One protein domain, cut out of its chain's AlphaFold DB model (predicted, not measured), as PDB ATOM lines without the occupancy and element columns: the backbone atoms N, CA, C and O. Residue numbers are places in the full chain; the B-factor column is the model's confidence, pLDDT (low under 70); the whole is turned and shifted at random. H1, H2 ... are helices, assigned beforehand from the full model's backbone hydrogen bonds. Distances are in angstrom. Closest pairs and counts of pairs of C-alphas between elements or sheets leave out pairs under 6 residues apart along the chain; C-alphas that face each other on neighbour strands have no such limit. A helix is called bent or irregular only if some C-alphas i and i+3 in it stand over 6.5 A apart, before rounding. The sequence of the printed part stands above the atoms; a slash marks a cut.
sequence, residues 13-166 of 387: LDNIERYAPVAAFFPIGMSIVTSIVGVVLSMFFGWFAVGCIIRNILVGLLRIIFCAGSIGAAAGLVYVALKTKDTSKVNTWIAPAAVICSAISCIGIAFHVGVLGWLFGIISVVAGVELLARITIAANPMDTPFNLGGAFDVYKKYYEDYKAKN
ATOM      1  N   LEU A  13     189.023 206.766 201.801       56.38
ATOM      2  CA  LEU A  13     189.204 205.617 200.900       56.38
ATOM      3  C   LEU A  13     188.298 204.419 201.245       56.38
ATOM      4  O   LEU A  13     187.776 203.784 200.334       56.38
ATOM      5  N   ASP A  14     188.026 204.187 202.531       58.88
ATOM      6  CA  ASP A  14     187.131 203.116 203.000       58.88
ATOM      7  C   ASP A  14     185.634 203.404 202.765       58.88
ATOM      8  O   ASP A  14     184.809 202.494 202.777       58.88
ATOM      9  N   ASN A  15     185.257 204.667 202.533       70.00
ATOM     10  CA  ASN A  15     183.869 205.084 202.304       70.00
ATOM     11  C   ASN A  15     183.534 205.320 200.826       70.00
ATOM     12  O   ASN A  15     182.355 205.467 200.500       70.00
ATOM     13  N   ILE A  16     184.525 205.288 199.925       73.81
ATOM     14  CA  ILE A  16     184.302 205.354 198.469       73.81
ATOM     15  C   ILE A  16     183.350 204.243 198.002       73.81
ATOM     16  O   ILE A  16     182.520 204.480 197.125       73.81
ATOM     17  N   GLU A  17     183.390 203.065 198.635       76.31
ATOM     18  CA  GLU A  17     182.456 201.962 198.363       76.31
ATOM     19  C   GLU A  17     180.992 202.399 198.521       76.31
ATOM     20  O   GLU A  17     180.151 202.094 197.676       76.31
ATOM     21  N   ARG A  18     180.685 203.199 199.553       77.88
ATOM     22  CA  ARG A  18     179.328 203.703 199.826       77.88
ATOM     23  C   ARG A  18     178.843 204.714 198.791       77.88
ATOM     24  O   ARG A  18     177.644 204.968 198.717       77.88
ATOM     25  N   TYR A  19     179.749 205.264 197.986       81.69
ATOM     26  CA  TYR A  19     179.420 206.159 196.883       81.69
ATOM     27  C   TYR A  19     179.104 205.416 195.577       81.69
ATOM     28  O   TYR A  19     178.489 205.997 194.682       81.69
ATOM     29  N   ALA A  20     179.453 204.129 195.462       84.50
ATOM     30  CA  ALA A  20     179.202 203.334 194.258       84.50
ATOM     31  C   ALA A  20     177.742 203.363 193.765       84.50
ATOM     32  O   ALA A  20     177.537 203.566 192.567       84.50
ATOM     33  N   PRO A  21     176.716 203.249 194.636       86.12
ATOM     34  CA  PRO A  21     175.326 203.327 194.195       86.12
ATOM     35  C   PRO A  21     174.977 204.712 193.649       86.12
ATOM     36  O   PRO A  21     174.335 204.827 192.611       86.12
ATOM     37  N   VAL A  22     175.450 205.774 194.308       86.88
ATOM     38  CA  VAL A  22     175.223 207.162 193.880       86.88
ATOM     39  C   VAL A  22     175.820 207.390 192.492       86.88
ATOM     40  O   VAL A  22     175.135 207.899 191.608       86.88
ATOM     41  N   ALA A  23     177.054 206.934 192.271       87.69
ATOM     42  CA  ALA A  23     177.721 207.011 190.976       87.69
ATOM     43  C   ALA A  23     177.016 206.180 189.886       87.69
ATOM     44  O   ALA A  23     176.969 206.595 188.728       87.69
ATOM     45  N   ALA A  24     176.410 205.044 190.242       90.00
ATOM     46  CA  ALA A  24     175.623 204.220 189.323       90.00
ATOM     47  C   ALA A  24     174.321 204.907 188.850       90.00
ATOM     48  O   ALA A  24     173.830 204.617 187.756       90.00
ATOM     49  N   PHE A  25     173.787 205.866 189.618       90.50
ATOM     50  CA  PHE A  25     172.601 206.656 189.252       90.50
ATOM     51  C   PHE A  25     172.906 207.942 188.468       90.50
ATOM     52  O   PHE A  25     171.974 208.651 188.072       90.50
ATOM     53  N   PHE A  26     174.176 208.254 188.193       90.94
ATOM     54  CA  PHE A  26     174.556 209.461 187.446       90.94
ATOM     55  C   PHE A  26     173.878 209.621 186.079       90.94
ATOM     56  O   PHE A  26     173.548 210.761 185.761       90.94
ATOM     57  N   PRO A  27     173.588 208.572 185.281       90.12
ATOM     58  CA  PRO A  27     172.941 208.754 183.985       90.12
ATOM     59  C   PRO A  27     171.514 209.291 184.130       90.12
ATOM     60  O   PRO A  27     171.114 210.208 183.412       90.12
ATOM     61  N   ILE A  28     170.767 208.781 185.117       86.94
ATOM     62  CA  ILE A  28     169.431 209.286 185.458       86.94
ATOM     63  C   ILE A  28     169.535 210.709 186.002       86.94
ATOM     64  O   ILE A  28     168.821 211.593 185.529       86.94
ATOM     65  N   GLY A  29     170.438 210.947 186.960       85.06
ATOM     66  CA  GLY A  29     170.647 212.272 187.545       85.06
ATOM     67  C   GLY A  29     170.988 213.320 186.485       85.06
ATOM     68  O   GLY A  29     170.355 214.370 186.427       85.06
ATOM     69  N   MET A  30     171.912 213.001 185.582       88.12
ATOM     70  CA  MET A  30     172.297 213.833 184.446       88.12
ATOM     71  C   MET A  30     171.105 214.121 183.532       88.12
ATOM     72  O   MET A  30     170.877 215.281 183.187       88.12
ATOM     73  N   SER A  31     170.325 213.102 183.158       84.69
ATOM     74  CA  SER A  31     169.152 213.264 182.291       84.69
ATOM     75  C   SER A  31     168.099 214.184 182.916       84.69
ATOM     76  O   SER A  31     167.663 215.148 182.283       84.69
ATOM     77  N   ILE A  32     167.750 213.961 184.186       82.75
ATOM     78  CA  ILE A  32     166.759 214.768 184.910       82.75
ATOM     79  C   ILE A  32     167.253 216.204 185.075       82.75
ATOM     80  O   ILE A  32     166.559 217.145 184.694       82.75
ATOM     81  N   VAL A  33     168.462 216.387 185.612       85.50
ATOM     82  CA  VAL A  33     169.004 217.714 185.923       85.50
ATOM     83  C   VAL A  33     169.189 218.536 184.648       85.50
ATOM     84  O   VAL A  33     168.760 219.687 184.602       85.50
ATOM     85  N   THR A  34     169.759 217.959 183.586       85.69
ATOM     86  CA  THR A  34     169.928 218.678 182.311       85.69
ATOM     87  C   THR A  34     168.596 218.990 181.634       85.69
ATOM     88  O   THR A  34     168.481 220.052 181.024       85.69
ATOM     89  N   SER A  35     167.576 218.139 181.787       81.69
ATOM     90  CA  SER A  35     166.227 218.407 181.272       81.69
ATOM     91  C   SER A  35     165.547 219.546 182.031       81.69
ATOM     92  O   SER A  35     165.078 220.494 181.407       81.69
ATOM     93  N   ILE A  36     165.549 219.510 183.368       77.75
ATOM     94  CA  ILE A  36     164.941 220.558 184.205       77.75
ATOM     95  C   ILE A  36     165.634 221.899 183.963       77.75
ATOM     96  O   ILE A  36     164.973 222.889 183.654       77.75
ATOM     97  N   VAL A  37     166.967 221.932 184.050       81.94
ATOM     98  CA  VAL A  37     167.749 223.151 183.805       81.94
ATOM     99  C   VAL A  37     167.527 223.643 182.376       81.94
ATOM    100  O   VAL A  37     167.351 224.839 182.164       81.94
ATOM    101  N   GLY A  38     167.459 222.737 181.398       82.75
ATOM    102  CA  GLY A  38     167.163 223.073 180.007       82.75
ATOM    103  C   GLY A  38     165.793 223.729 179.820       82.75
ATOM    104  O   GLY A  38     165.700 224.736 179.113       82.75
ATOM    105  N   VAL A  39     164.747 223.210 180.471       78.62
ATOM    106  CA  VAL A  39     163.392 223.788 180.444       78.62
ATOM    107  C   VAL A  39     163.383 225.159 181.111       78.62
ATOM    108  O   VAL A  39     162.972 226.130 180.484       78.62
ATOM    109  N   VAL A  40     163.913 225.267 182.332       75.00
ATOM    110  CA  VAL A  40     163.956 226.529 183.089       75.00
ATOM    111  C   VAL A  40     164.716 227.605 182.312       75.00
ATOM    112  O   VAL A  40     164.192 228.695 182.098       75.00
ATOM    113  N   LEU A  41     165.914 227.300 181.803       78.81
ATOM    114  CA  LEU A  41     166.686 228.246 180.992       78.81
ATOM    115  C   LEU A  41     165.956 228.630 179.700       78.81
ATOM    116  O   LEU A  41     166.066 229.773 179.265       78.81
ATOM    117  N   SER A  42     165.187 227.718 179.097       76.69
ATOM    118  CA  SER A  42     164.380 228.037 177.912       76.69
ATOM    119  C   SER A  42     163.215 228.976 178.238       76.69
ATOM    120  O   SER A  42     162.894 229.826 177.416       76.69
ATOM    121  N   MET A  43     162.625 228.894 179.434       77.25
ATOM    122  CA  MET A  43     161.560 229.814 179.856       77.25
ATOM    123  C   MET A  43     162.068 231.254 180.011       77.25
ATOM    124  O   MET A  43     161.381 232.186 179.600       77.25
ATOM    125  N   PHE A  44     163.277 231.438 180.555       73.19
ATOM    126  CA  PHE A  44     163.862 232.766 180.786       73.19
ATOM    127  C   PHE A  44     164.608 233.332 179.572       73.19
ATOM    128  O   PHE A  44     164.494 234.516 179.270       73.19
ATOM    129  N   PHE A  45     165.376 232.496 178.869       74.31
ATOM    130  CA  PHE A  45     166.319 232.933 177.836       74.31
ATOM    131  C   PHE A  45     165.978 232.415 176.430       74.31
ATOM    132  O   PHE A  45     166.574 232.870 175.458       74.31
ATOM    133  N   GLY A  46     165.016 231.498 176.281       64.38
ATOM    134  CA  GLY A  46     164.689 230.865 174.994       64.38
ATOM    135  C   GLY A  46     164.064 231.794 173.948       64.38
ATOM    136  O   GLY A  46     164.012 231.432 172.777       64.38
ATOM    137  N   TRP A  47     163.634 232.993 174.347       69.19
ATOM    138  CA  TRP A  47     163.060 234.007 173.455       69.19
ATOM    139  C   TRP A  47     164.112 234.764 172.630       69.19
ATOM    140  O   TRP A  47     163.777 235.367 171.612       69.19
ATOM    141  N   PHE A  48     165.388 234.728 173.037       76.06
ATOM    142  CA  PHE A  48     166.481 235.449 172.379       76.06
ATOM    143  C   PHE A  48     167.493 234.473 171.767       76.06
ATOM    144  O   PHE A  48     167.898 233.503 172.408       76.06
ATOM    145  N   ALA A  49     167.986 234.763 170.556       76.00
ATOM    146  CA  ALA A  49     168.983 233.925 169.874       76.00
ATOM    147  C   ALA A  49     170.250 233.690 170.726       76.00
ATOM    148  O   ALA A  49     170.751 232.568 170.812       76.00
ATOM    149  N   VAL A  50     170.716 234.727 171.431       79.00
ATOM    150  CA  VAL A  50     171.845 234.644 172.376       79.00
ATOM    151  C   VAL A  50     171.519 233.729 173.560       79.00
ATOM    152  O   VAL A  50     172.368 232.960 174.010       79.00
ATOM    153  N   GLY A  51     170.277 233.749 174.042       77.44
ATOM    154  CA  GLY A  51     169.837 232.917 175.155       77.44
ATOM    155  C   GLY A  51     169.783 231.424 174.820       77.44
ATOM    156  O   GLY A  51     170.172 230.597 175.645       77.44
ATOM    157  N   CYS A  52     169.432 231.063 173.581       77.38
ATOM    158  CA  CYS A  52     169.550 229.687 173.085       77.38
ATOM    159  C   CYS A  52     171.003 229.180 173.086       77.38
ATOM    160  O   CYS A  52     171.252 228.025 173.440       77.38
ATOM    161  N   ILE A  53     171.964 230.042 172.736       83.56
ATOM    162  CA  ILE A  53     173.398 229.714 172.769       83.56
ATOM    163  C   ILE A  53     173.858 229.511 174.216       83.56
ATOM    164  O   ILE A  53     174.447 228.475 174.529       83.56
ATOM    165  N   ILE A  54     173.527 230.444 175.114       83.12
ATOM    166  CA  ILE A  54     173.859 230.358 176.546       83.12
ATOM    167  C   ILE A  54     173.291 229.073 177.158       83.12
ATOM    168  O   ILE A  54     174.010 228.353 177.849       83.12
ATOM    169  N   ARG A  55     172.031 228.735 176.858       85.25
ATOM    170  CA  ARG A  55     171.403 227.485 177.303       85.25
ATOM    171  C   ARG A  55     172.204 226.266 176.857       85.25
ATOM    172  O   ARG A  55     172.491 225.399 177.678       85.25
ATOM    173  N   ASN A  56     172.555 226.184 175.575       86.00
ATOM    174  CA  ASN A  56     173.282 225.034 175.041       86.00
ATOM    175  C   ASN A  56     174.673 224.901 175.685       86.00
ATOM    176  O   ASN A  56     175.080 223.787 176.009       86.00
ATOM    177  N   ILE A  57     175.363 226.019 175.937       88.69
ATOM    178  CA  ILE A  57     176.656 226.035 176.637       88.69
ATOM    179  C   ILE A  57     176.497 225.563 178.086       88.69
ATOM    180  O   ILE A  57     177.209 224.657 178.506       88.69
ATOM    181  N   LEU A  58     175.551 226.124 178.845       87.69
ATOM    182  CA  LEU A  58     175.332 225.771 180.254       87.69
ATOM    183  C   LEU A  58     174.937 224.301 180.422       87.69
ATOM    184  O   LEU A  58     175.506 223.596 181.255       87.69
ATOM    185  N   VAL A  59     173.999 223.818 179.604       88.56
ATOM    186  CA  VAL A  59     173.593 222.406 179.611       88.56
ATOM    187  C   VAL A  59     174.754 221.509 179.166       88.56
ATOM    188  O   VAL A  59     174.958 220.449 179.752       88.56
ATOM    189  N   GLY A  60     175.553 221.937 178.184       88.19
ATOM    190  CA  GLY A  60     176.759 221.233 177.749       88.19
ATOM    191  C   GLY A  60     177.814 221.105 178.852       88.19
ATOM    192  O   GLY A  60     178.297 220.005 179.111       88.19
ATOM    193  N   LEU A  61     178.120 222.193 179.563       91.19
ATOM    194  CA  LEU A  61     179.041 222.190 180.705       91.19
ATOM    195  C   LEU A  61     178.552 221.262 181.817       91.19
ATOM    196  O   LEU A  61     179.330 220.486 182.365       91.19
ATOM    197  N   LEU A  62     177.250 221.290 182.106       90.56
ATOM    198  CA  LEU A  62     176.648 220.417 183.105       90.56
ATOM    199  C   LEU A  62     176.831 218.938 182.742       90.56
ATOM    200  O   LEU A  62     177.246 218.147 183.585       90.56
ATOM    201  N   ARG A  63     176.609 218.573 181.473       90.88
ATOM    202  CA  ARG A  63     176.864 217.214 180.968       90.88
ATOM    203  C   ARG A  63     178.322 216.796 181.164       90.88
ATOM    204  O   ARG A  63     178.573 215.685 181.620       90.88
ATOM    205  N   ILE A  64     179.269 217.691 180.877       91.25
ATOM    206  CA  ILE A  64     180.706 217.437 181.060       91.25
ATOM    207  C   ILE A  64     181.042 217.203 182.538       91.25
ATOM    208  O   ILE A  64     181.793 216.279 182.845       91.25
ATOM    209  N   ILE A  65     180.456 217.977 183.458       92.38
ATOM    210  CA  ILE A  65     180.647 217.796 184.907       92.38
ATOM    211  C   ILE A  65     180.164 216.410 185.353       92.38
ATOM    212  O   ILE A  65     180.882 215.720 186.078       92.38
ATOM    213  N   PHE A  66     178.988 215.967 184.892       90.69
ATOM    214  CA  PHE A  66     178.480 214.624 185.197       90.69
ATOM    215  C   PHE A  66     179.388 213.517 184.643       90.69
ATOM    216  O   PHE A  66     179.662 212.553 185.356       90.69
ATOM    217  N   CYS A  67     179.900 213.667 183.416       91.31
ATOM    218  CA  CYS A  67     180.872 212.731 182.839       91.31
ATOM    219  C   CYS A  67     182.178 212.685 183.645       91.31
ATOM    220  O   CYS A  67     182.678 211.608 183.951       91.31
ATOM    221  N   ALA A  68     182.728 213.840 184.024       91.12
ATOM    222  CA  ALA A  68     183.941 213.901 184.836       91.12
ATOM    223  C   ALA A  68     183.731 213.236 186.207       91.12
ATOM    224  O   ALA A  68     184.586 212.482 186.671       91.12
ATOM    225  N   GLY A  69     182.567 213.462 186.821       89.00
ATOM    226  CA  GLY A  69     182.184 212.834 188.079       89.00
ATOM    227  C   GLY A  69     182.070 211.309 187.984       89.00
ATOM    228  O   GLY A  69     182.611 210.615 188.845       89.00
ATOM    229  N   SER A  70     181.400 210.768 186.958       90.19
ATOM    230  CA  SER A  70     181.247 209.309 186.805       90.19
ATOM    231  C   SER A  70     182.579 208.623 186.509       90.19
ATOM    232  O   SER A  70     182.859 207.570 187.079       90.19
ATOM    233  N   ILE A  71     183.438 209.243 185.695       90.75
ATOM    234  CA  ILE A  71     184.792 208.742 185.415       90.75
ATOM    235  C   ILE A  71     185.646 208.749 186.689       90.75
ATOM    236  O   ILE A  71     186.302 207.753 186.995       90.75
ATOM    237  N   GLY A  72     185.612 209.841 187.460       88.31
ATOM    238  CA  GLY A  72     186.325 209.937 188.736       88.31
ATOM    239  C   GLY A  72     185.871 208.875 189.741       88.31
ATOM    240  O   GLY A  72     186.704 208.229 190.377       88.31
ATOM    241  N   ALA A  73     184.561 208.630 189.833       87.69
ATOM    242  CA  ALA A  73     184.003 207.587 190.688       87.69
ATOM    243  C   ALA A  73     184.411 206.173 190.235       87.69
ATOM    244  O   ALA A  73     184.775 205.346 191.072       87.69
ATOM    245  N   ALA A  74     184.413 205.904 188.924       90.12
ATOM    246  CA  ALA A  74     184.872 204.630 188.372       90.12
ATOM    247  C   ALA A  74     186.348 204.374 188.716       90.12
ATOM    248  O   ALA A  74     186.689 203.308 189.229       90.12
ATOM    249  N   ALA A  75     187.214 205.372 188.506       88.56
ATOM    250  CA  ALA A  75     188.635 205.282 188.833       88.56
ATOM    251  C   ALA A  75     188.870 205.059 190.338       88.56
ATOM    252  O   ALA A  75     189.683 204.213 190.714       88.56
ATOM    253  N   GLY A  76     188.124 205.764 191.195       86.31
ATOM    254  CA  GLY A  76     188.191 205.598 192.648       86.31
ATOM    255  C   GLY A  76     187.822 204.183 193.103       86.31
ATOM    256  O   GLY A  76     188.547 203.586 193.896       86.31
ATOM    257  N   LEU A  77     186.744 203.608 192.562       87.00
ATOM    258  CA  LEU A  77     186.313 202.248 192.911       87.00
ATOM    259  C   LEU A  77     187.276 201.172 192.408       87.00
ATOM    260  O   LEU A  77     187.545 200.214 193.130       87.00
ATOM    261  N   VAL A  78     187.837 201.338 191.206       88.94
ATOM    262  CA  VAL A  78     188.879 200.438 190.689       88.94
ATOM    263  C   VAL A  78     190.127 200.499 191.570       88.94
ATOM    264  O   VAL A  78     190.694 199.461 191.906       88.94
ATOM    265  N   TYR A  79     190.538 201.693 192.001       87.62
ATOM    266  CA  TYR A  79     191.672 201.848 192.911       87.62
ATOM    267  C   TYR A  79     191.443 201.125 194.247       87.62
ATOM    268  O   TYR A  79     192.315 200.382 194.701       87.62
ATOM    269  N   VAL A  80     190.262 201.292 194.852       85.50
ATOM    270  CA  VAL A  80     189.887 200.609 196.103       85.50
ATOM    271  C   VAL A  80     189.881 199.091 195.919       85.50
ATOM    272  O   VAL A  80     190.489 198.387 196.727       85.50
ATOM    273  N   ALA A  81     189.288 198.586 194.834       85.44
ATOM    274  CA  ALA A  81     189.280 197.161 194.507       85.44
ATOM    275  C   ALA A  81     190.699 196.573 194.408       85.44
ATOM    276  O   ALA A  81     190.960 195.508 194.958       85.44
ATOM    277  N   LEU A  82     191.631 197.286 193.767       87.50
ATOM    278  CA  LEU A  82     193.014 196.832 193.587       87.50
ATOM    279  C   LEU A  82     193.871 196.916 194.857       87.50
ATOM    280  O   LEU A  82     194.826 196.155 194.996       87.50
ATOM    281  N   LYS A  83     193.598 197.876 195.748       86.00
ATOM    282  CA  LYS A  83     194.456 198.153 196.914       86.00
ATOM    283  C   LYS A  83     193.975 197.535 198.214       86.00
ATOM    284  O   LYS A  83     194.800 197.306 199.091       86.00
ATOM    285  N   THR A  84     192.674 197.305 198.353       81.31
ATOM    286  CA  THR A  84     192.074 196.927 199.643       81.31
ATOM    287  C   THR A  84     191.356 195.581 199.617       81.31
ATOM    288  O   THR A  84     191.057 195.046 200.681       81.31
ATOM    289  N   LYS A  85     191.080 195.016 198.433       83.44
ATOM    290  CA  LYS A  85     190.260 193.809 198.277       83.44
ATOM    291  C   LYS A  85     190.984 192.701 197.526       83.44
ATOM    292  O   LYS A  85     191.971 192.918 196.829       83.44
ATOM    293  N   ASP A  86     190.438 191.501 197.666       84.81
ATOM    294  CA  ASP A  86     190.856 190.330 196.909       84.81
ATOM    295  C   ASP A  86     190.307 190.407 195.477       84.81
ATOM    296  O   ASP A  86     189.095 190.342 195.240       84.81
ATOM    297  N   THR A  87     191.217 190.570 194.519       83.50
ATOM    298  CA  THR A  87     190.911 190.736 193.094       83.50
ATOM    299  C   THR A  87     190.517 189.431 192.407       83.50
ATOM    300  O   THR A  87     189.985 189.484 191.297       83.50
ATOM    301  N   SER A  88     190.725 188.278 193.056       83.38
ATOM    302  CA  SER A  88     190.311 186.969 192.538       83.38
ATOM    303  C   SER A  88     188.796 186.747 192.621       83.38
ATOM    304  O   SER A  88     188.235 185.957 191.862       83.38
ATOM    305  N   LYS A  89     188.107 187.474 193.511       87.56
ATOM    306  CA  LYS A  89     186.657 187.373 193.694       87.56
ATOM    307  C   LYS A  89     185.915 188.227 192.669       87.56
ATOM    308  O   LYS A  89     186.126 189.435 192.575       87.56
ATOM    309  N   VAL A  90     184.951 187.620 191.976       86.06
ATOM    310  CA  VAL A  90     184.084 188.312 191.001       86.06
ATOM    311  C   VAL A  90     183.304 189.461 191.652       86.06
ATOM    312  O   VAL A  90     183.175 190.529 191.061       86.06
ATOM    313  N   ASN A  91     182.842 189.280 192.894       86.62
ATOM    314  CA  ASN A  91     182.023 190.269 193.603       86.62
ATOM    315  C   ASN A  91     182.724 191.620 193.798       86.62
ATOM    316  O   ASN A  91     182.071 192.660 193.736       86.62
ATOM    317  N   THR A  92     184.052 191.611 193.957       86.88
ATOM    318  CA  THR A  92     184.880 192.817 194.087       86.88
ATOM    319  C   THR A  92     184.743 193.741 192.869       86.88
ATOM    320  O   THR A  92     184.840 194.960 192.998       86.88
ATOM    321  N   TRP A  93     184.471 193.179 191.687       88.62
ATOM    322  CA  TRP A  93     184.429 193.904 190.416       88.62
ATOM    323  C   TRP A  93     183.035 194.385 190.003       88.62
ATOM    324  O   TRP A  93     182.929 195.212 189.100       88.62
ATOM    325  N   ILE A  94     181.969 193.934 190.670       88.88
ATOM    326  CA  ILE A  94     180.582 194.239 190.274       88.88
ATOM    327  C   ILE A  94     180.272 195.735 190.409       88.88
ATOM    328  O   ILE A  94     179.733 196.347 189.487       88.88
ATOM    329  N   ALA A  95     180.644 196.344 191.534       87.50
ATOM    330  CA  ALA A  95     180.428 197.770 191.764       87.50
ATOM    331  C   ALA A  95     181.288 198.667 190.846       87.50
ATOM    332  O   ALA A  95     180.716 199.563 190.220       87.50
ATOM    333  N   PRO A  96     182.606 198.420 190.661       91.88
ATOM    334  CA  PRO A  96     183.380 199.097 189.622       91.88
ATOM    335  C   PRO A  96     182.759 198.963 188.224       91.88
ATOM    336  O   PRO A  96     182.624 199.962 187.521       91.88
ATOM    337  N   ALA A  97     182.321 197.763 187.828       91.62
ATOM    338  CA  ALA A  97     181.714 197.525 186.518       91.62
ATOM    339  C   ALA A  97     180.403 198.305 186.324       91.62
ATOM    340  O   ALA A  97     180.193 198.895 185.262       91.62
ATOM    341  N   ALA A  98     179.549 198.372 187.350       91.75
ATOM    342  CA  ALA A  98     178.318 199.160 187.320       91.75
ATOM    343  C   ALA A  98     178.602 200.656 187.104       91.75
ATOM    344  O   ALA A  98     177.972 201.296 186.263       91.75
ATOM    345  N   VAL A  99     179.603 201.207 187.795       92.12
ATOM    346  CA  VAL A  99     179.981 202.622 187.653       92.12
ATOM    347  C   VAL A  99     180.714 202.898 186.333       92.12
ATOM    348  O   VAL A  99     180.575 203.977 185.764       92.12
ATOM    349  N   ILE A 100     181.418 201.921 185.762       93.25
ATOM    350  CA  ILE A 100     181.948 202.034 184.394       93.25
ATOM    351  C   ILE A 100     180.797 202.091 183.378       93.25
ATOM    352  O   ILE A 100     180.811 202.945 182.490       93.25
ATOM    353  N   CYS A 101     179.764 201.256 183.532       92.94
ATOM    354  CA  CYS A 101     178.553 201.330 182.706       92.94
ATOM    355  C   CYS A 101     177.867 202.701 182.840       92.94
ATOM    356  O   CYS A 101     177.466 203.287 181.834       92.94
ATOM    357  N   SER A 102     177.807 203.252 184.058       93.06
ATOM    358  CA  SER A 102     177.359 204.627 184.314       93.06
ATOM    359  C   SER A 102     178.151 205.654 183.501       93.06
ATOM    360  O   SER A 102     177.564 206.469 182.791       93.06
ATOM    361  N   ALA A 103     179.484 205.586 183.531       92.94
ATOM    362  CA  ALA A 103     180.349 206.513 182.805       92.94
ATOM    363  C   ALA A 103     180.154 206.426 181.282       92.94
ATOM    364  O   ALA A 103     180.008 207.455 180.620       92.94
ATOM    365  N   ILE A 104     180.066 205.210 180.731       92.06
ATOM    366  CA  ILE A 104     179.767 204.980 179.307       92.06
ATOM    367  C   ILE A 104     178.400 205.571 178.945       92.06
ATOM    368  O   ILE A 104     178.261 206.234 177.915       92.06
ATOM    369  N   SER A 105     177.400 205.382 179.806       91.25
ATOM    370  CA  SER A 105     176.065 205.945 179.616       91.25
ATOM    371  C   SER A 105     176.074 207.475 179.637       91.25
ATOM    372  O   SER A 105     175.538 208.092 178.719       91.25
ATOM    373  N   CYS A 106     176.747 208.101 180.609       90.69
ATOM    374  CA  CYS A 106     176.902 209.557 180.682       90.69
ATOM    375  C   CYS A 106     177.557 210.125 179.416       90.69
ATOM    376  O   CYS A 106     177.061 211.101 178.857       90.69
ATOM    377  N   ILE A 107     178.621 209.489 178.919       90.44
ATOM    378  CA  ILE A 107     179.277 209.886 177.666       90.44
ATOM    379  C   ILE A 107     178.302 209.735 176.489       90.44
ATOM    380  O   ILE A 107     178.148 210.662 175.694       90.44
ATOM    381  N   GLY A 108     177.585 208.612 176.403       86.81
ATOM    382  CA  GLY A 108     176.585 208.384 175.359       86.81
ATOM    383  C   GLY A 108     175.476 209.440 175.353       86.81
ATOM    384  O   GLY A 108     175.128 209.962 174.295       86.81
ATOM    385  N   ILE A 109     174.976 209.828 176.529       83.56
ATOM    386  CA  ILE A 109     173.981 210.900 176.688       83.56
ATOM    387  C   ILE A 109     174.581 212.264 176.315       83.56
ATOM    388  O   ILE A 109     173.913 213.069 175.664       83.56
ATOM    389  N   ALA A 110     175.835 212.538 176.687       85.31
ATOM    390  CA  ALA A 110     176.494 213.811 176.407       85.31
ATOM    391  C   ALA A 110     176.675 214.063 174.903       85.31
ATOM    392  O   ALA A 110     176.407 215.174 174.440       85.31
ATOM    393  N   PHE A 111     177.080 213.029 174.159       85.06
ATOM    394  CA  PHE A 111     177.388 213.087 172.725       85.06
ATOM    395  C   PHE A 111     176.260 212.574 171.820       85.06
ATOM    396  O   PHE A 111     176.470 212.400 170.623       85.06
ATOM    397  N   HIS A 112     175.061 212.348 172.364       80.19
ATOM    398  CA  HIS A 112     173.892 211.884 171.607       80.19
ATOM    399  C   HIS A 112     174.081 210.521 170.905       80.19
ATOM    400  O   HIS A 112     173.448 210.237 169.886       80.19
ATOM    401  N   VAL A 113     174.899 209.633 171.475       79.75
ATOM    402  CA  VAL A 113     175.064 208.247 171.010       79.75
ATOM    403  C   VAL A 113     173.935 207.403 171.608       79.75
ATOM    404  O   VAL A 113     174.063 206.824 172.687       79.75
ATOM    405  N   GLY A 114     172.793 207.398 170.915       68.56
ATOM    406  CA  GLY A 114     171.494 206.971 171.444       68.56
ATOM    407  C   GLY A 114     171.469 205.575 172.073       68.56
ATOM    408  O   GLY A 114     171.390 205.440 173.286       68.56
ATOM    409  N   VAL A 115     171.514 204.510 171.277       78.50
ATOM    410  CA  VAL A 115     171.152 203.167 171.778       78.50
ATOM    411  C   VAL A 115     172.129 202.636 172.836       78.50
ATOM    412  O   VAL A 115     171.706 202.134 173.877       78.50
ATOM    413  N   LEU A 116     173.435 202.799 172.610       76.50
ATOM    414  CA  LEU A 116     174.474 202.338 173.537       76.50
ATOM    415  C   LEU A 116     174.416 203.076 174.879       76.50
ATOM    416  O   LEU A 116     174.469 202.433 175.927       76.50
ATOM    417  N   GLY A 117     174.242 204.402 174.864       81.19
ATOM    418  CA  GLY A 117     174.151 205.191 176.093       81.19
ATOM    419  C   GLY A 117     172.978 204.761 176.976       81.19
ATOM    420  O   GLY A 117     173.126 204.636 178.191       81.19
ATOM    421  N   TRP A 118     171.828 204.460 176.371       81.69
ATOM    422  CA  TRP A 118     170.639 204.021 177.099       81.69
ATOM    423  C   TRP A 118     170.768 202.603 177.666       81.69
ATOM    424  O   TRP A 118     170.425 202.391 178.830       81.69
ATOM    425  N   LEU A 119     171.306 201.649 176.899       87.56
ATOM    426  CA  LEU A 119     171.492 200.268 177.363       87.56
ATOM    427  C   LEU A 119     172.402 200.197 178.594       87.56
ATOM    428  O   LEU A 119     172.017 199.625 179.615       87.56
ATOM    429  N   PHE A 120     173.573 200.837 178.535       89.69
ATOM    430  CA  PHE A 120     174.487 200.898 179.679       89.69
ATOM    431  C   PHE A 120     173.891 201.671 180.862       89.69
ATOM    432  O   PHE A 120     174.157 201.326 182.014       89.69
ATOM    433  N   GLY A 121     173.036 202.663 180.593       87.69
ATOM    434  CA  GLY A 121     172.305 203.400 181.622       87.69
ATOM    435  C   GLY A 121     171.343 202.507 182.399       87.69
ATOM    436  O   GLY A 121     171.357 202.523 183.626       87.69
ATOM    437  N   ILE A 122     170.559 201.675 181.708       87.38
ATOM    438  CA  ILE A 122     169.627 200.735 182.350       87.38
ATOM    439  C   ILE A 122     170.391 199.729 183.216       87.38
ATOM    440  O   ILE A 122     170.045 199.545 184.382       87.38
ATOM    441  N   ILE A 123     171.457 199.126 182.679       90.50
ATOM    442  CA  ILE A 123     172.305 198.170 183.413       90.50
ATOM    443  C   ILE A 123     172.873 198.830 184.676       90.50
ATOM    444  O   ILE A 123     172.775 198.268 185.766       90.50
ATOM    445  N   SER A 124     173.416 200.043 184.540       92.44
ATOM    446  CA  SER A 124     173.972 200.812 185.654       92.44
ATOM    447  C   SER A 124     172.937 201.094 186.737       92.44
ATOM    448  O   SER A 124     173.222 200.942 187.918       92.44
ATOM    449  N   VAL A 125     171.718 201.470 186.357       89.50
ATOM    450  CA  VAL A 125     170.641 201.795 187.301       89.50
ATOM    451  C   VAL A 125     170.158 200.552 188.037       89.50
ATOM    452  O   VAL A 125     170.011 200.594 189.254       89.50
ATOM    453  N   VAL A 126     169.946 199.440 187.327       90.44
ATOM    454  CA  VAL A 126     169.545 198.164 187.941       90.44
ATOM    455  C   VAL A 126     170.599 197.709 188.950       90.44
ATOM    456  O   VAL A 126     170.260 197.360 190.080       90.44
ATOM    457  N   ALA A 127     171.880 197.788 188.582       90.06
ATOM    458  CA  ALA A 127     172.974 197.514 189.505       90.06
ATOM    459  C   ALA A 127     173.012 198.529 190.662       90.06
ATOM    460  O   ALA A 127     173.181 198.134 191.809       90.06
ATOM    461  N   GLY A 128     172.785 199.817 190.400       90.31
ATOM    462  CA  GLY A 128     172.741 200.875 191.409       90.31
ATOM    463  C   GLY A 128     171.672 200.648 192.479       90.31
ATOM    464  O   GLY A 128     171.936 200.882 193.656       90.31
ATOM    465  N   VAL A 129     170.498 200.131 192.100       90.25
ATOM    466  CA  VAL A 129     169.431 199.764 193.049       90.25
ATOM    467  C   VAL A 129     169.868 198.611 193.953       90.25
ATOM    468  O   VAL A 129     169.584 198.636 195.148       90.25
ATOM    469  N   GLU A 130     170.585 197.618 193.443       91.94
ATOM    470  CA  GLU A 130     171.100 196.533 194.288       91.94
ATOM    471  C   GLU A 130     172.236 197.018 195.201       91.94
ATOM    472  O   GLU A 130     172.204 196.778 196.410       91.94
ATOM    473  N   LEU A 131     173.179 197.790 194.655       89.31
ATOM    474  CA  LEU A 131     174.306 198.338 195.406       89.31
ATOM    475  C   LEU A 131     173.828 199.252 196.540       89.31
ATOM    476  O   LEU A 131     174.413 199.240 197.622       89.31
ATOM    477  N   LEU A 132     172.762 200.028 196.317       88.88
ATOM    478  CA  LEU A 132     172.165 200.904 197.329       88.88
ATOM    479  C   LEU A 132     171.591 200.091 198.501       88.88
ATOM    480  O   LEU A 132     171.825 200.426 199.665       88.88
ATOM    481  N   ALA A 133     170.913 198.977 198.210       87.38
ATOM    482  CA  ALA A 133     170.413 198.071 199.239       87.38
ATOM    483  C   ALA A 133     171.568 197.456 200.040       87.38
ATOM    484  O   ALA A 133     171.567 197.478 201.271       87.38
ATOM    485  N   ARG A 134     172.579 196.933 199.343       87.00
ATOM    486  CA  ARG A 134     173.657 196.152 199.951       87.00
ATOM    487  C   ARG A 134     174.677 197.017 200.687       87.00
ATOM    488  O   ARG A 134     174.952 196.782 201.861       87.00
ATOM    489  N   ILE A 135     175.240 198.010 200.008       85.19
ATOM    490  CA  ILE A 135     176.391 198.772 200.506       85.19
ATOM    491  C   ILE A 135     175.949 199.911 201.426       85.19
ATOM    492  O   ILE A 135     176.620 200.211 202.412       85.19
ATOM    493  N   THR A 136     174.828 200.569 201.125       83.69
ATOM    494  CA  THR A 136     174.412 201.785 201.846       83.69
ATOM    495  C   THR A 136     173.390 201.495 202.931       83.69
ATOM    496  O   THR A 136     173.579 201.955 204.053       83.69
ATOM    497  N   ILE A 137     172.336 200.728 202.629       83.56
ATOM    498  CA  ILE A 137     171.275 200.427 203.605       83.56
ATOM    499  C   ILE A 137     171.710 199.314 204.560       83.56
ATOM    500  O   ILE A 137     171.652 199.494 205.773       83.56
ATOM    501  N   ALA A 138     172.178 198.182 204.031       84.19
ATOM    502  CA  ALA A 138     172.653 197.068 204.853       84.19
ATOM    503  C   ALA A 138     174.087 197.259 205.383       84.19
ATOM    504  O   ALA A 138     174.534 196.463 206.204       84.19
ATOM    505  N   ALA A 139     174.796 198.308 204.945       83.75
ATOM    506  CA  ALA A 139     176.173 198.621 205.338       83.75
ATOM    507  C   ALA A 139     177.178 197.468 205.115       83.75
ATOM    508  O   ALA A 139     178.203 197.396 205.797       83.75
ATOM    509  N   ASN A 140     176.899 196.582 204.155       84.25
ATOM    510  CA  ASN A 140     177.778 195.472 203.810       84.25
ATOM    511  C   ASN A 140     178.961 195.949 202.952       84.25
ATOM    512  O   ASN A 140     178.809 196.881 202.158       84.25
ATOM    513  N   PRO A 141     180.129 195.295 203.051       82.12
ATOM    514  CA  PRO A 141     181.264 195.625 202.202       82.12
ATOM    515  C   PRO A 141     180.988 195.251 200.739       82.12
ATOM    516  O   PRO A 141     180.183 194.363 200.430       82.12
ATOM    517  N   MET A 142     181.648 195.948 199.815       79.69
ATOM    518  CA  MET A 142     181.391 195.854 198.374       79.69
ATOM    519  C   MET A 142     181.596 194.450 197.777       79.69
ATOM    520  O   MET A 142     180.947 194.119 196.787       79.69
ATOM    521  N   ASP A 143     182.438 193.613 198.388       80.56
ATOM    522  CA  ASP A 143     182.782 192.247 197.962       80.56
ATOM    523  C   ASP A 143     181.741 191.179 198.351       80.56
ATOM    524  O   ASP A 143     181.899 189.991 198.041       80.56
ATOM    525  N   THR A 144     180.646 191.589 198.993       85.06
ATOM    526  CA  THR A 144     179.507 190.705 199.258       85.06
ATOM    527  C   THR A 144     178.796 190.263 197.966       85.06
ATOM    528  O   THR A 144     178.820 190.988 196.966       85.06
ATOM    529  N   PRO A 145     178.179 189.061 197.943       85.62
ATOM    530  CA  PRO A 145     177.520 188.529 196.750       85.62
ATOM    531  C   PRO A 145     176.389 189.422 196.246       85.62
ATOM    532  O   PRO A 145     175.579 189.913 197.033       85.62
ATOM    533  N   PHE A 146     176.311 189.576 194.924       84.31
ATOM    534  CA  PHE A 146     175.234 190.314 194.273       84.31
ATOM    535  C   PHE A 146     173.923 189.541 194.340       84.31
ATOM    536  O   PHE A 146     173.840 188.408 193.862       84.31
ATOM    537  N   ASN A 147     172.897 190.155 194.928       86.25
ATOM    538  CA  ASN A 147     171.590 189.531 195.083       86.25
ATOM    539  C   ASN A 147     170.466 190.528 194.799       86.25
ATOM    540  O   ASN A 147     169.982 191.232 195.686       86.25
ATOM    541  N   LEU A 148     170.008 190.522 193.548       81.50
ATOM    542  CA  LEU A 148     168.914 191.379 193.105       81.50
ATOM    543  C   LEU A 148     167.591 191.067 193.828       81.50
ATOM    544  O   LEU A 148     166.835 191.980 194.142       81.50
ATOM    545  N   GLY A 149     167.313 189.787 194.106       81.69
ATOM    546  CA  GLY A 149     166.073 189.359 194.762       81.69
ATOM    547  C   GLY A 149     166.005 189.798 196.226       81.69
ATOM    548  O   GLY A 149     164.992 190.335 196.663       81.69
ATOM    549  N   GLY A 150     167.111 189.653 196.959       84.81
ATOM    550  CA  GLY A 150     167.208 190.052 198.368       84.81
ATOM    551  C   GLY A 150     167.249 191.567 198.593       84.81
ATOM    552  O   GLY A 150     166.946 192.029 199.692       84.81
ATOM    553  N   ALA A 151     167.580 192.363 197.569       86.12
ATOM    554  CA  ALA A 151     167.589 193.822 197.676       86.12
ATOM    555  C   ALA A 151     166.207 194.380 198.055       86.12
ATOM    556  O   ALA A 151     166.115 195.298 198.870       86.12
ATOM    557  N   PHE A 152     165.130 193.798 197.514       86.38
ATOM    558  CA  PHE A 152     163.762 194.224 197.815       86.38
ATOM    559  C   PHE A 152     163.410 194.053 199.298       86.38
ATOM    560  O   PHE A 152     162.830 194.960 199.896       86.38
ATOM    561  N   ASP A 153     163.822 192.944 199.912       89.31
ATOM    562  CA  ASP A 153     163.570 192.676 201.330       89.31
ATOM    563  C   ASP A 153     164.297 193.675 202.237       89.31
ATOM    564  O   ASP A 153     163.738 194.136 203.234       89.31
ATOM    565  N   VAL A 154     165.518 194.075 201.865       88.62
ATOM    566  CA  VAL A 154     166.281 195.111 202.580       88.62
ATOM    567  C   VAL A 154     165.554 196.456 202.529       88.62
ATOM    568  O   VAL A 154     165.392 197.104 203.565       88.62
ATOM    569  N   TYR A 155     165.064 196.866 201.352       88.06
ATOM    570  CA  TYR A 155     164.272 198.093 201.213       88.06
ATOM    571  C   TYR A 155     162.975 198.039 202.011       88.06
ATOM    572  O   TYR A 155     162.634 199.005 202.696       88.06
ATOM    573  N   LYS A 156     162.259 196.913 201.931       88.06
ATOM    574  CA  LYS A 156     161.002 196.703 202.644       88.06
ATOM    575  C   LYS A 156     161.207 196.835 204.150       88.06
ATOM    576  O   LYS A 156     160.520 197.633 204.781       88.06
ATOM    577  N   LYS A 157     162.200 196.133 204.699       90.94
ATOM    578  CA  LYS A 157     162.534 196.194 206.124       90.94
ATOM    579  C   LYS A 157     162.928 197.605 206.560       90.94
ATOM    580  O   LYS A 157     162.417 198.100 207.556       90.94
ATOM    581  N   TYR A 158     163.786 198.279 205.791       87.44
ATOM    582  CA  TYR A 158     164.177 199.661 206.082       87.44
ATOM    583  C   TYR A 158     162.968 200.609 206.111       87.44
ATOM    584  O   TYR A 158     162.860 201.455 206.999       87.44
ATOM    585  N   TYR A 159     162.045 200.461 205.156       85.56
ATOM    586  CA  TYR A 159     160.821 201.255 205.103       85.56
ATOM    587  C   TYR A 159     159.894 200.981 206.294       85.56
ATOM    588  O   TYR A 159     159.381 201.928 206.889       85.56
ATOM    589  N   GLU A 160     159.698 199.716 206.666       88.31
ATOM    590  CA  GLU A 160     158.892 199.323 207.828       88.31
ATOM    591  C   GLU A 160     159.482 199.874 209.136       88.31
ATOM    592  O   GLU A 160     158.761 200.514 209.907       88.31
ATOM    593  N   ASP A 161     160.795 199.742 209.338       88.44
ATOM    594  CA  ASP A 161     161.507 200.289 210.500       88.44
ATOM    595  C   ASP A 161     161.412 201.824 210.559       88.44
ATOM    596  O   ASP A 161     161.229 202.410 211.632       88.44
ATOM    597  N   TYR A 162     161.526 202.499 209.410       82.88
ATOM    598  CA  TYR A 162     161.369 203.950 209.315       82.88
ATOM    599  C   TYR A 162     159.938 204.386 209.650       82.88
ATOM    600  O   TYR A 162     159.749 205.336 210.416       82.88
ATOM    601  N   LYS A 163     158.939 203.681 209.103       82.00
ATOM    602  CA  LYS A 163     157.517 203.956 209.324       82.00
ATOM    603  C   LYS A 163     157.130 203.752 210.788       82.00
ATOM    604  O   LYS A 163     156.417 204.581 211.339       82.00
ATOM    605  N   ALA A 164     157.634 202.697 211.427       83.31
ATOM    606  CA  ALA A 164     157.386 202.429 212.841       83.31
ATOM    607  C   ALA A 164     157.927 203.544 213.755       83.31
ATOM    608  O   ALA A 164     157.314 203.864 214.770       83.31
ATOM    609  N   LYS A 165     159.059 204.161 213.391       84.88
ATOM    610  CA  LYS A 165     159.673 205.259 214.158       84.88
ATOM    611  C   LYS A 165     159.039 206.625 213.899       84.88
ATOM    612  O   LYS A 165     159.103 207.486 214.768       84.88
ATOM    613  N   ASN A 166     158.472 206.833 212.712       79.94
ATOM    614  CA  ASN A 166     157.897 208.108 212.289       79.94
ATOM    615  C   ASN A 166     156.488 207.877 211.730       79.94
ATOM    616  O   ASN A 166     156.296 207.976 210.510       79.94
TER     617      ASN A 166
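Overview. This is residues 13 to 166 of the 387 residues of an uncharacterized protein of Eubacterium sp. CAG:248 (UniProt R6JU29). The longest helix, H3, makes the long axis; H2 folds back along its first part and H4 along its second, in an up-and-down bundle where each helix runs against the one before. H5 crosses H4, short H1 packs among H3, H4 and H5, and residues 159 to 166, mostly of H6, stick out. The printed part has 154 residues with six named helices, H1 to H6 in chain order, and no named strand: all helix. It is only just loose, close to compact, with a radius of gyration of the C-alphas of 18.0 A, spanning 54 by 41 by 29 A.

Arrangement. H3, residues 49 to 84, and H2, residues 26 to 45, form a hairpin at a shallow tilt of 17 degrees; their closest C-alphas, Phe 45 and Gly 51, are 4.4 A apart. H3 and H4, residues 91 to 110, form another at 14 degrees, closest at C-alphas Ser 70 and Ala 103, 5.0 A. H4 and H5, residues 114 to 137, form a third at a steep tilt of 40 degrees, closest at C-alphas Ser 105 and Gly 117, 4.1 A. H1, residues 16 to 24, touches H5, closest at C-alphas Pro 21 and Gly 128, 4.5 A. H6, residues 148 to 165, touches residues 129 to 137 of H5 alone, closest at C-alphas Ala 133 and Ala 151, 5.3 A. Every O i to N i+4 pair is within hydrogen-bond range in H2 and H3, against 14 of 16 in H4, 19 of 20 in H5, 12 of 14 in H6 and 2 of 5 in H1, where 5 of 6 O i to N i+3 pairs are.

Along the chain. H3 is 52.8 A long, H5 32.8 A, H4 29.7 A, H6 26.9 A, H2 26.7 A and H1 12.7 A. H1 begins at C-alpha 16 (184.302, 205.354, 198.469) and H6 ends at C-alpha 165 (159.673, 205.259, 214.158). H4 is irregular, C-alphas 92 and 95 being 7.1 A apart, and H1 only just, with 6.9 A between C-alphas 18 and 21. H5 has a kink of 36 degrees near residue 131.

Size, cuts and confidence. The C-alphas of Phe 48 and Ser 88, the two farthest apart, are 57.7 A apart. The printed part has no cut and no long link. Its mean pLDDT is 85.0, with residues 13 to 14, 46 to 47 and 114 under 70.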